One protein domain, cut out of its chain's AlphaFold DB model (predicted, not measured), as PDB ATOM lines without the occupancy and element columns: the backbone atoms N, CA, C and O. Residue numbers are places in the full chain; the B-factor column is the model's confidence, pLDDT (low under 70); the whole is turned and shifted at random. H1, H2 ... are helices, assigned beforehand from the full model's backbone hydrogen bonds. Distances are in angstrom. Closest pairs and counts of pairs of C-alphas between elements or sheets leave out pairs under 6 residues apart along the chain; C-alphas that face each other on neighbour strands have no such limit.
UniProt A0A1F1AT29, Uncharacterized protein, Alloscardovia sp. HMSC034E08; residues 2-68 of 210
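What this domain is: This is residues 2 to 68 of the 210 residues of an uncharacterized protein of Alloscardovia sp. HMSC034E08 (UniProt A0A1F1AT29). The printed part is an elongated, loose loop of four helices: it runs outward through H1 and H2, turns at one far end, and folds back through H3 to H4, which packs on H1 near Leu 9. H3 crosses H1 near Arg 17, and residues 34 to 40 of the turn stick out. The 67 printed residues hold four named helices, H1, H2, H3 and H4 in chain order, and no named strand; the class is all helix. The whole is loose, with a radius of gyration of the C-alphas of 14.4 A and spans of 46 by 21 by 17 A.

How they stand to each other: Start at H1, residues 6 to 20, and look at Arg 17: its C-alpha is 5.4 A from that of Ile 53, the closest pair with H3, residues 45 to 57. H3 touches H1 with residues 52 to 57 alone, about perpendicular at 73 degrees. H2, residues 26 to 34, is apart from H1; it only just touches H3, with 3 pairs of C-alphas within 8 A, the closest Tyr 29 and Tyr 45 at 6.7 A. H4, residues 62 to 67, touches H1 at a steep tilt of 56 degrees, opposite ways, the closest C-alphas being those of Leu 9 and Asn 66, 5.1 A apart. In H1, H2, H3 and H4 every O i to N i+4 pair is within hydrogen-bond range.

Where its parts are: Find C-alpha 6 at (239.144, 181.613, 201.950); from there H1 runs 21.2 A to C-alpha 20. H2 covers 12.5 A from Arg 26 to Leu 34, and H3 18.4 A from Tyr 45 to Met 57. H4, from Arg 62, ends at C-alpha 67 at (237.468, 180.152, 194.174).

The domain as a whole: The C-alphas farthest apart, Asp 3 and Lys 38, are 46.1 A apart. The printed part has no cut and no long link. Of the printed residues of this predicted model, residue 2 alone has a pLDDT under 70, and the mean pLDDT of the printed part is 91.1.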
ATOM      1  N   PRO A   2     246.717 178.870 191.443       56.72
ATOM      2  CA  PRO A   2     245.327 179.251 191.251       56.72
ATOM      3  C   PRO A   2     244.750 179.706 192.600       56.72
ATOM      4  O   PRO A   2     244.623 178.904 193.522       56.72
ATOM      5  N   ASP A   3     244.513 181.013 192.682       70.75
ATOM      6  CA  ASP A   3     243.693 181.817 193.596       70.75
ATOM      7  C   ASP A   3     242.983 181.072 194.735       70.75
ATOM      8  O   ASP A   3     241.800 180.750 194.651       70.75
ATOM      9  N   TYR A   4     243.689 180.836 195.839       74.00
ATOM     10  CA  TYR A   4     243.049 180.461 197.098       74.00
ATOM     11  C   TYR A   4     242.278 181.666 197.649       74.00
ATOM     12  O   TYR A   4     242.886 182.669 198.022       74.00
ATOM     13  N   ASN A   5     240.948 181.565 197.707       83.56
ATOM     14  CA  ASN A   5     240.087 182.566 198.323       83.56
ATOM     15  C   ASN A   5     239.344 181.929 199.517       83.56
ATOM     16  O   ASN A   5     238.432 181.123 199.306       83.56
ATOM     17  N   PRO A   6     239.724 182.249 200.769       84.56
ATOM     18  CA  PRO A   6     239.144 181.613 201.950       84.56
ATOM     19  C   PRO A   6     237.641 181.881 202.089       84.56
ATOM     20  O   PRO A   6     236.902 180.959 202.428       84.56
ATOM     21  N   ASP A   7     237.169 183.086 201.765       88.75
ATOM     22  CA  ASP A   7     235.745 183.433 201.851       88.75
ATOM     23  C   ASP A   7     234.923 182.593 200.869       88.75
ATOM     24  O   ASP A   7     233.915 181.989 201.239       88.75
ATOM     25  N   ARG A   8     235.413 182.451 199.631       88.00
ATOM     26  CA  ARG A   8     234.790 181.574 198.627       88.00
ATOM     27  C   ARG A   8     234.790 180.118 199.065       88.00
ATOM     28  O   ARG A   8     233.783 179.437 198.881       88.00
ATOM     29  N   LEU A   9     235.875 179.639 199.669       88.81
ATOM     30  CA  LEU A   9     235.930 178.279 200.199       88.81
ATOM     31  C   LEU A   9     234.871 178.052 201.287       88.81
ATOM     32  O   LEU A   9     234.213 177.010 201.284       88.81
ATOM     33  N   TYR A  10     234.657 179.020 202.184       91.56
ATOM     34  CA  TYR A  10     233.596 178.944 203.192       91.56
ATOM     35  C   TYR A  10     232.192 178.974 202.576       91.56
ATOM     36  O   TYR A  10     231.333 178.192 202.991       91.56
ATOM     37  N   GLU A  11     231.956 179.802 201.557       92.81
ATOM     38  CA  GLU A  11     230.690 179.810 200.808       92.81
ATOM     39  C   GLU A  11     230.411 178.447 200.158       92.81
ATOM     40  O   GLU A  11     229.317 177.891 200.298       92.81
ATOM     41  N   GLN A  12     231.405 177.864 199.481       94.62
ATOM     42  CA  GLN A  12     231.245 176.558 198.841       94.62
ATOM     43  C   GLN A  12     231.105 175.420 199.850       94.62
ATOM     44  O   GLN A  12     230.344 174.475 199.619       94.62
ATOM     45  N   TYR A  13     231.786 175.518 200.993       93.56
ATOM     46  CA  TYR A  13     231.575 174.612 202.115       93.56
ATOM     47  C   TYR A  13     230.123 174.672 202.601       93.56
ATOM     48  O   TYR A  13     229.504 173.623 202.786       93.56
ATOM     49  N   ALA A  14     229.557 175.874 202.759       93.94
ATOM     50  CA  ALA A  14     228.165 176.046 203.164       93.94
ATOM     51  C   ALA A  14     227.202 175.402 202.155       93.94
ATOM     52  O   ALA A  14     226.320 174.654 202.566       93.94
ATOM     53  N   LYS A  15     227.429 175.567 200.844       94.56
ATOM     54  CA  LYS A  15     226.628 174.874 199.817       94.56
ATOM     55  C   LYS A  15     226.732 173.351 199.911       94.56
ATOM     56  O   LYS A  15     225.722 172.661 199.795       94.56
ATOM     57  N   CYS A  16     227.928 172.809 200.149       95.88
ATOM     58  CA  CYS A  16     228.110 171.364 200.335       95.88
ATOM     59  C   CYS A  16     227.409 170.864 201.603       95.88
ATOM     60  O   CYS A  16     226.811 169.790 201.590       95.88
ATOM     61  N   ARG A  17     227.463 171.639 202.692       95.19
ATOM     62  CA  ARG A  17     226.752 171.345 203.940       95.19
ATOM     63  C   ARG A  17     225.244 171.319 203.719       95.19
ATOM     64  O   ARG A  17     224.604 170.338 204.082       95.19
ATOM     65  N   ASP A  18     224.701 172.359 203.100       94.31
ATOM     66  CA  ASP A  18     223.266 172.480 202.858       94.31
ATOM     67  C   ASP A  18     222.769 171.343 201.944       94.31
ATOM     68  O   ASP A  18     221.712 170.763 202.192       94.31
ATOM     69  N   ALA A  19     223.577 170.931 200.958       94.25
ATOM     70  CA  ALA A  19     223.241 169.825 200.065       94.25
ATOM     71  C   ALA A  19     223.106 168.470 200.771       94.25
ATOM     72  O   ALA A  19     222.280 167.651 200.366       94.25
ATOM     73  N   VAL A  20     223.893 168.211 201.819       94.38
ATOM     74  CA  VAL A  20     223.832 166.935 202.554       94.38
ATOM     75  C   VAL A  20     222.861 166.952 203.727       94.38
ATOM     76  O   VAL A  20     222.599 165.891 204.293       94.38
ATOM     77  N   GLU A  21     222.314 168.109 204.103       90.12
ATOM     78  CA  GLU A  21     221.546 168.287 205.344       90.12
ATOM     79  C   GLU A  21     220.391 167.280 205.474       90.12
ATOM     80  O   GLU A  21     220.167 166.714 206.543       90.12
ATOM     81  N   GLN A  22     219.733 166.962 204.354       86.06
ATOM     82  CA  GLN A  22     218.609 166.021 204.295       86.06
ATOM     83  C   GLN A  22     218.965 164.584 204.693       86.06
ATOM     84  O   GLN A  22     218.093 163.838 205.141       86.06
ATOM     85  N   TYR A  23     220.222 164.160 204.528       84.38
ATOM     86  CA  TYR A  23     220.655 162.816 204.921       84.38
ATOM     87  C   TYR A  23     221.741 162.802 206.002       84.38
ATOM     88  O   TYR A  23     221.970 161.756 206.602       84.38
ATOM     89  N   ALA A  24     222.356 163.944 206.313       88.75
ATOM     90  CA  ALA A  24     223.298 164.122 207.416       88.75
ATOM     91  C   ALA A  24     222.610 164.593 208.722       88.75
ATOM     92  O   ALA A  24     223.217 165.265 209.565       88.75
ATOM     93  N   SER A  25     221.335 164.239 208.905       89.38
ATOM     94  CA  SER A  25     220.543 164.563 210.096       89.38
ATOM     95  C   SER A  25     220.878 163.655 211.288       89.38
ATOM     96  O   SER A  25     221.473 162.584 211.134       89.38
ATOM     97  N   ARG A  26     220.478 164.069 212.499       91.75
ATOM     98  CA  ARG A  26     220.642 163.251 213.716       91.75
ATOM     99  C   ARG A  26     219.891 161.923 213.630       91.75
ATOM    100  O   ARG A  26     220.438 160.900 214.032       91.75
ATOM    101  N   ASP A  27     218.695 161.923 213.049       90.12
ATOM    102  CA  ASP A  27     217.902 160.703 212.872       90.12
ATOM    103  C   ASP A  27     218.608 159.714 211.948       90.12
ATOM    104  O   ASP A  27     218.695 158.523 212.243       90.12
ATOM    105  N   ARG A  28     219.183 160.210 210.847       88.06
ATOM    106  CA  ARG A  28     219.972 159.380 209.933       88.06
ATOM    107  C   ARG A  28     221.240 158.855 210.580       88.06
ATOM    108  O   ARG A  28     221.556 157.687 210.384       88.06
ATOM    109  N   TYR A  29     221.921 159.671 211.379       92.69
ATOM    110  CA  TYR A  29     223.049 159.206 212.178       92.69
ATOM    111  C   TYR A  29     222.634 158.080 213.131       92.69
ATOM    112  O   TYR A  29     223.293 157.047 213.158       92.69
ATOM    113  N   HIS A  30     221.515 158.220 213.846       91.56
ATOM    114  CA  HIS A  30     221.016 157.168 214.733       91.56
ATOM    115  C   HIS A  30     220.712 155.869 213.969       91.56
ATOM    116  O   HIS A  30     221.155 154.800 214.377       91.56
ATOM    117  N   GLN A  31     220.033 155.956 212.821       88.88
ATOM    118  CA  GLN A  31     219.779 154.788 211.968       88.88
ATOM    119  C   GLN A  31     221.076 154.146 211.460       88.88
ATOM    120  O   GLN A  31     221.206 152.925 211.485       88.88
ATOM    121  N   TRP A  32     222.055 154.954 211.047       90.69
ATOM    122  CA  TRP A  32     223.365 154.472 210.612       90.69
ATOM    123  C   TRP A  32     224.113 153.749 211.742       90.69
ATOM    124  O   TRP A  32     224.679 152.684 211.509       90.69
ATOM    125  N   VAL A  33     224.062 154.279 212.971       92.00
ATOM    126  CA  VAL A  33     224.633 153.653 214.177       92.00
ATOM    127  C   VAL A  33     224.033 152.270 214.429       92.00
ATOM    128  O   VAL A  33     224.779 151.327 214.676       92.00
ATOM    129  N   LEU A  34     222.708 152.127 214.311       91.31
ATOM    130  CA  LEU A  34     222.010 150.847 214.507       91.31
ATOM    131  C   LEU A  34     222.383 149.776 213.467       91.31
ATOM    132  O   LEU A  34     222.188 148.591 213.719       91.31
ATOM    133  N   GLN A  35     222.899 150.182 212.306       90.19
ATOM    134  CA  GLN A  35     223.329 149.277 211.236       90.19
ATOM    135  C   GLN A  35     224.801 148.857 211.356       90.19
ATOM    136  O   GLN A  35     225.241 147.983 210.607       90.19
ATOM    137  N   GLN A  36     225.579 149.475 212.251       91.50
ATOM    138  CA  GLN A  36     226.989 149.129 212.407       91.50
ATOM    139  C   GLN A  36     227.152 147.761 213.071       91.50
ATOM    140  O   GLN A  36     226.366 147.359 213.931       91.50
ATOM    141  N   LEU A  37     228.209 147.044 212.686       90.25
ATOM    142  CA  LEU A  37     228.558 145.776 213.316       90.25
ATOM    143  C   LEU A  37     228.888 145.998 214.794       90.25
ATOM    144  O   LEU A  37     229.480 147.019 215.166       90.25
ATOM    145  N   LYS A  38     228.552 144.999 215.617       80.94
ATOM    146  CA  LYS A  38     228.996 144.917 217.010       80.94
ATOM    147  C   LYS A  38     230.526 145.068 217.016       80.94
ATOM    148  O   LYS A  38     231.189 144.408 216.224       80.94
ATOM    149  N   ASP A  39     231.041 145.990 217.826       86.94
ATOM    150  CA  ASP A  39     232.470 146.354 217.963       86.94
ATOM    151  C   ASP A  39     233.028 147.392 216.962       86.94
ATOM    152  O   ASP A  39     234.211 147.738 217.007       86.94
ATOM    153  N   THR A  40     232.188 147.985 216.108       90.50
ATOM    154  CA  THR A  40     232.603 149.139 215.289       90.50
ATOM    155  C   THR A  40     232.850 150.365 216.178       90.50
ATOM    156  O   THR A  40     231.986 150.741 216.968       90.50
ATOM    157  N   THR A  41     233.992 151.048 216.031       92.81
ATOM    158  CA  THR A  41     234.206 152.352 216.687       92.81
ATOM    159  C   THR A  41     233.366 153.418 215.992       92.81
ATOM    160  O   THR A  41     233.627 153.785 214.845       92.81
ATOM    161  N   ILE A  42     232.351 153.920 216.692       92.94
ATOM    162  CA  ILE A  42     231.381 154.865 216.143       92.94
ATOM    163  C   ILE A  42     231.833 156.301 216.454       92.94
ATOM    164  O   ILE A  42     231.937 156.662 217.628       92.94
ATOM    165  N   PRO A  43     232.103 157.146 215.442       94.56
ATOM    166  CA  PRO A  43     232.422 158.550 215.671       94.56
ATOM    167  C   PRO A  43     231.186 159.304 216.166       94.56
ATOM    168  O   PRO A  43     230.081 159.029 215.712       94.56
ATOM    169  N   GLY A  44     231.375 160.315 217.019       96.19
ATOM    170  CA  GLY A  44     230.283 161.202 217.426       96.19
ATOM    171  C   GLY A  44     229.618 161.919 216.241       96.19
ATOM    172  O   GLY A  44     230.231 162.105 215.185       96.19
ATOM    173  N   TYR A  45     228.372 162.365 216.437       95.25
ATOM    174  CA  TYR A  45     227.536 162.962 215.386       95.25
ATOM    175  C   TYR A  45     228.240 164.069 214.592       95.25
ATOM    176  O   TYR A  45     228.210 164.043 213.366       95.25
ATOM    177  N   ASP A  46     228.917 165.008 215.257       95.88
ATOM    178  CA  ASP A  46     229.548 166.146 214.574       95.88
ATOM    179  C   ASP A  46     230.710 165.707 213.671       95.88
ATOM    180  O   ASP A  46     230.874 166.208 212.556       95.88
ATOM    181  N   VAL A  47     231.483 164.707 214.109       95.88
ATOM    182  CA  VAL A  47     232.553 164.098 213.307       95.88
ATOM    183  C   VAL A  47     231.955 163.353 212.116       95.88
ATOM    184  O   VAL A  47     232.450 163.491 210.994       95.88
ATOM    185  N   TRP A  48     230.875 162.601 212.334       95.38
ATOM    186  CA  TRP A  48     230.161 161.910 211.267       95.38
ATOM    187  C   TRP A  48     229.580 162.894 210.241       95.38
ATOM    188  O   TRP A  48     229.851 162.746 209.048       95.38
ATOM    189  N   LYS A  49     228.880 163.950 210.679       95.50
ATOM    190  CA  LYS A  49     228.313 164.997 209.813       95.50
ATOM    191  C   LYS A  49     229.408 165.699 209.017       95.50
ATOM    192  O   LYS A  49     229.296 165.812 207.799       95.50
ATOM    193  N   ARG A  50     230.513 166.087 209.665       95.50
ATOM    194  CA  ARG A  50     231.690 166.648 208.982       95.50
ATOM    195  C   ARG A  50     232.192 165.714 207.883       95.50
ATOM    196  O   ARG A  50     232.476 166.175 206.781       95.50
ATOM    197  N   ASN A  51     232.286 164.412 208.148       95.06
ATOM    198  CA  ASN A  51     232.741 163.443 207.152       95.06
ATOM    199  C   ASN A  51     231.771 163.321 205.963       95.06
ATOM    200  O   ASN A  51     232.243 163.153 204.838       95.06
ATOM    201  N   GLN A  52     230.456 163.468 206.174       95.38
ATOM    202  CA  GLN A  52     229.476 163.537 205.079       95.38
ATOM    203  C   GLN A  52     229.675 164.786 204.212       95.38
ATOM    204  O   GLN A  52     229.691 164.681 202.987       95.38
ATOM    205  N   ILE A  53     229.912 165.948 204.829       95.88
ATOM    206  CA  ILE A  53     230.193 167.199 204.104       95.88
ATOM    207  C   ILE A  53     231.493 167.072 203.299       95.88
ATOM    208  O   ILE A  53     231.533 167.416 202.123       95.88
ATOM    209  N   LEU A  54     232.551 166.511 203.895       95.50
ATOM    210  CA  LEU A  54     233.812 166.258 203.191       95.50
ATOM    211  C   LEU A  54     233.638 165.264 202.036       95.50
ATOM    212  O   LEU A  54     234.278 165.413 200.997       95.50
ATOM    213  N   ALA A  55     232.785 164.249 202.198       94.56
ATOM    214  CA  ALA A  55     232.442 163.340 201.111       94.56
ATOM    215  C   ALA A  55     231.732 164.079 199.968       94.56
ATOM    216  O   ALA A  55     232.077 163.839 198.814       94.56
ATOM    217  N   GLU A  56     230.827 165.014 200.271       95.88
ATOM    218  CA  GLU A  56     230.194 165.868 199.261       95.88
ATOM    219  C   GLU A  56     231.206 166.770 198.556       95.88
ATOM    220  O   GLU A  56     231.225 166.819 197.330       95.88
ATOM    221  N   MET A  57     232.107 167.417 199.295       95.81
ATOM    222  CA  MET A  57     233.158 168.255 198.708       95.81
ATOM    223  C   MET A  57     234.040 167.468 197.730       95.81
ATOM    224  O   MET A  57     234.429 167.992 196.696       95.81
ATOM    225  N   ARG A  58     234.320 166.183 197.986       95.50
ATOM    226  CA  ARG A  58     235.119 165.338 197.070       95.50
ATOM    227  C   ARG A  58     234.448 165.079 195.716       95.50
ATOM    228  O   ARG A  58     235.135 164.679 194.773       95.50
ATOM    229  N   THR A  59     233.137 165.295 195.625       95.25
ATOM    230  CA  THR A  59     232.375 165.233 194.366       95.25
ATOM    231  C   THR A  59     232.497 166.519 193.540       95.25
ATOM    232  O   THR A  59     232.014 166.574 192.407       95.25
ATOM    233  N   ARG A  60     233.126 167.558 194.100       95.25
ATOM    234  CA  ARG A  60     233.276 168.871 193.482       95.25
ATOM    235  C   ARG A  60     234.640 169.035 192.823       95.25
ATOM    236  O   ARG A  60     235.616 168.375 193.191       95.25
ATOM    237  N   ASP A  61     234.692 169.921 191.843       95.31
ATOM    238  CA  ASP A  61     235.915 170.388 191.223       95.31
ATOM    239  C   ASP A  61     236.739 171.226 192.212       95.31
ATOM    240  O   ASP A  61     236.211 171.959 193.054       95.31
ATOM    241  N   ARG A  62     238.065 171.096 192.126       92.81
ATOM    242  CA  ARG A  62     238.988 171.770 193.045       92.81
ATOM    243  C   ARG A  62     239.029 173.279 192.836       92.81
ATOM    244  O   ARG A  62     239.148 174.000 193.824       92.81
ATOM    245  N   ALA A  63     238.955 173.753 191.594       93.25
ATOM    246  CA  ALA A  63     238.903 175.184 191.320       93.25
ATOM    247  C   ALA A  63     237.602 175.757 191.884       93.25
ATOM    248  O   ALA A  63     237.651 176.724 192.640       93.25
ATOM    249  N   TRP A  64     236.470 175.085 191.654       95.25
ATOM    250  CA  TRP A  64     235.198 175.512 192.235       95.25
ATOM    251  C   TRP A  64     235.257 175.624 193.759       95.25
ATOM    252  O   TRP A  64     234.883 176.659 194.303       95.25
ATOM    253  N   LEU A  65     235.784 174.611 194.456       93.88
ATOM    254  CA  LEU A  65     235.927 174.661 195.916       93.88
ATOM    255  C   LEU A  65     236.786 175.843 196.382       93.88
ATOM    256  O   LEU A  65     236.451 176.472 197.378       93.88
ATOM    257  N   ASN A  66     237.880 176.139 195.681       90.75
ATOM    258  CA  ASN A  66     238.851 177.140 196.122       90.75
ATOM    259  C   ASN A  66     238.459 178.581 195.778       90.75
ATOM    260  O   ASN A  66     238.846 179.496 196.504       90.75
ATOM    261  N   ASN A  67     237.747 178.801 194.670       89.19
ATOM    262  CA  ASN A  67     237.468 180.152 194.174       89.19
ATOM    263  C   ASN A  67     236.091 180.336 193.514       89.19
ATOM    264  O   ASN A  67     235.752 181.448 193.118       89.19
ATOM    265  N   GLY A  68     235.277 179.283 193.422       90.31
ATOM    266  CA  GLY A  68     233.940 179.328 192.830       90.31
ATOM    267  C   GLY A  68     233.894 179.312 191.306       90.31
ATOM    268  O   GLY A  68     232.828 179.556 190.749       90.31
TER     269      GLY A  68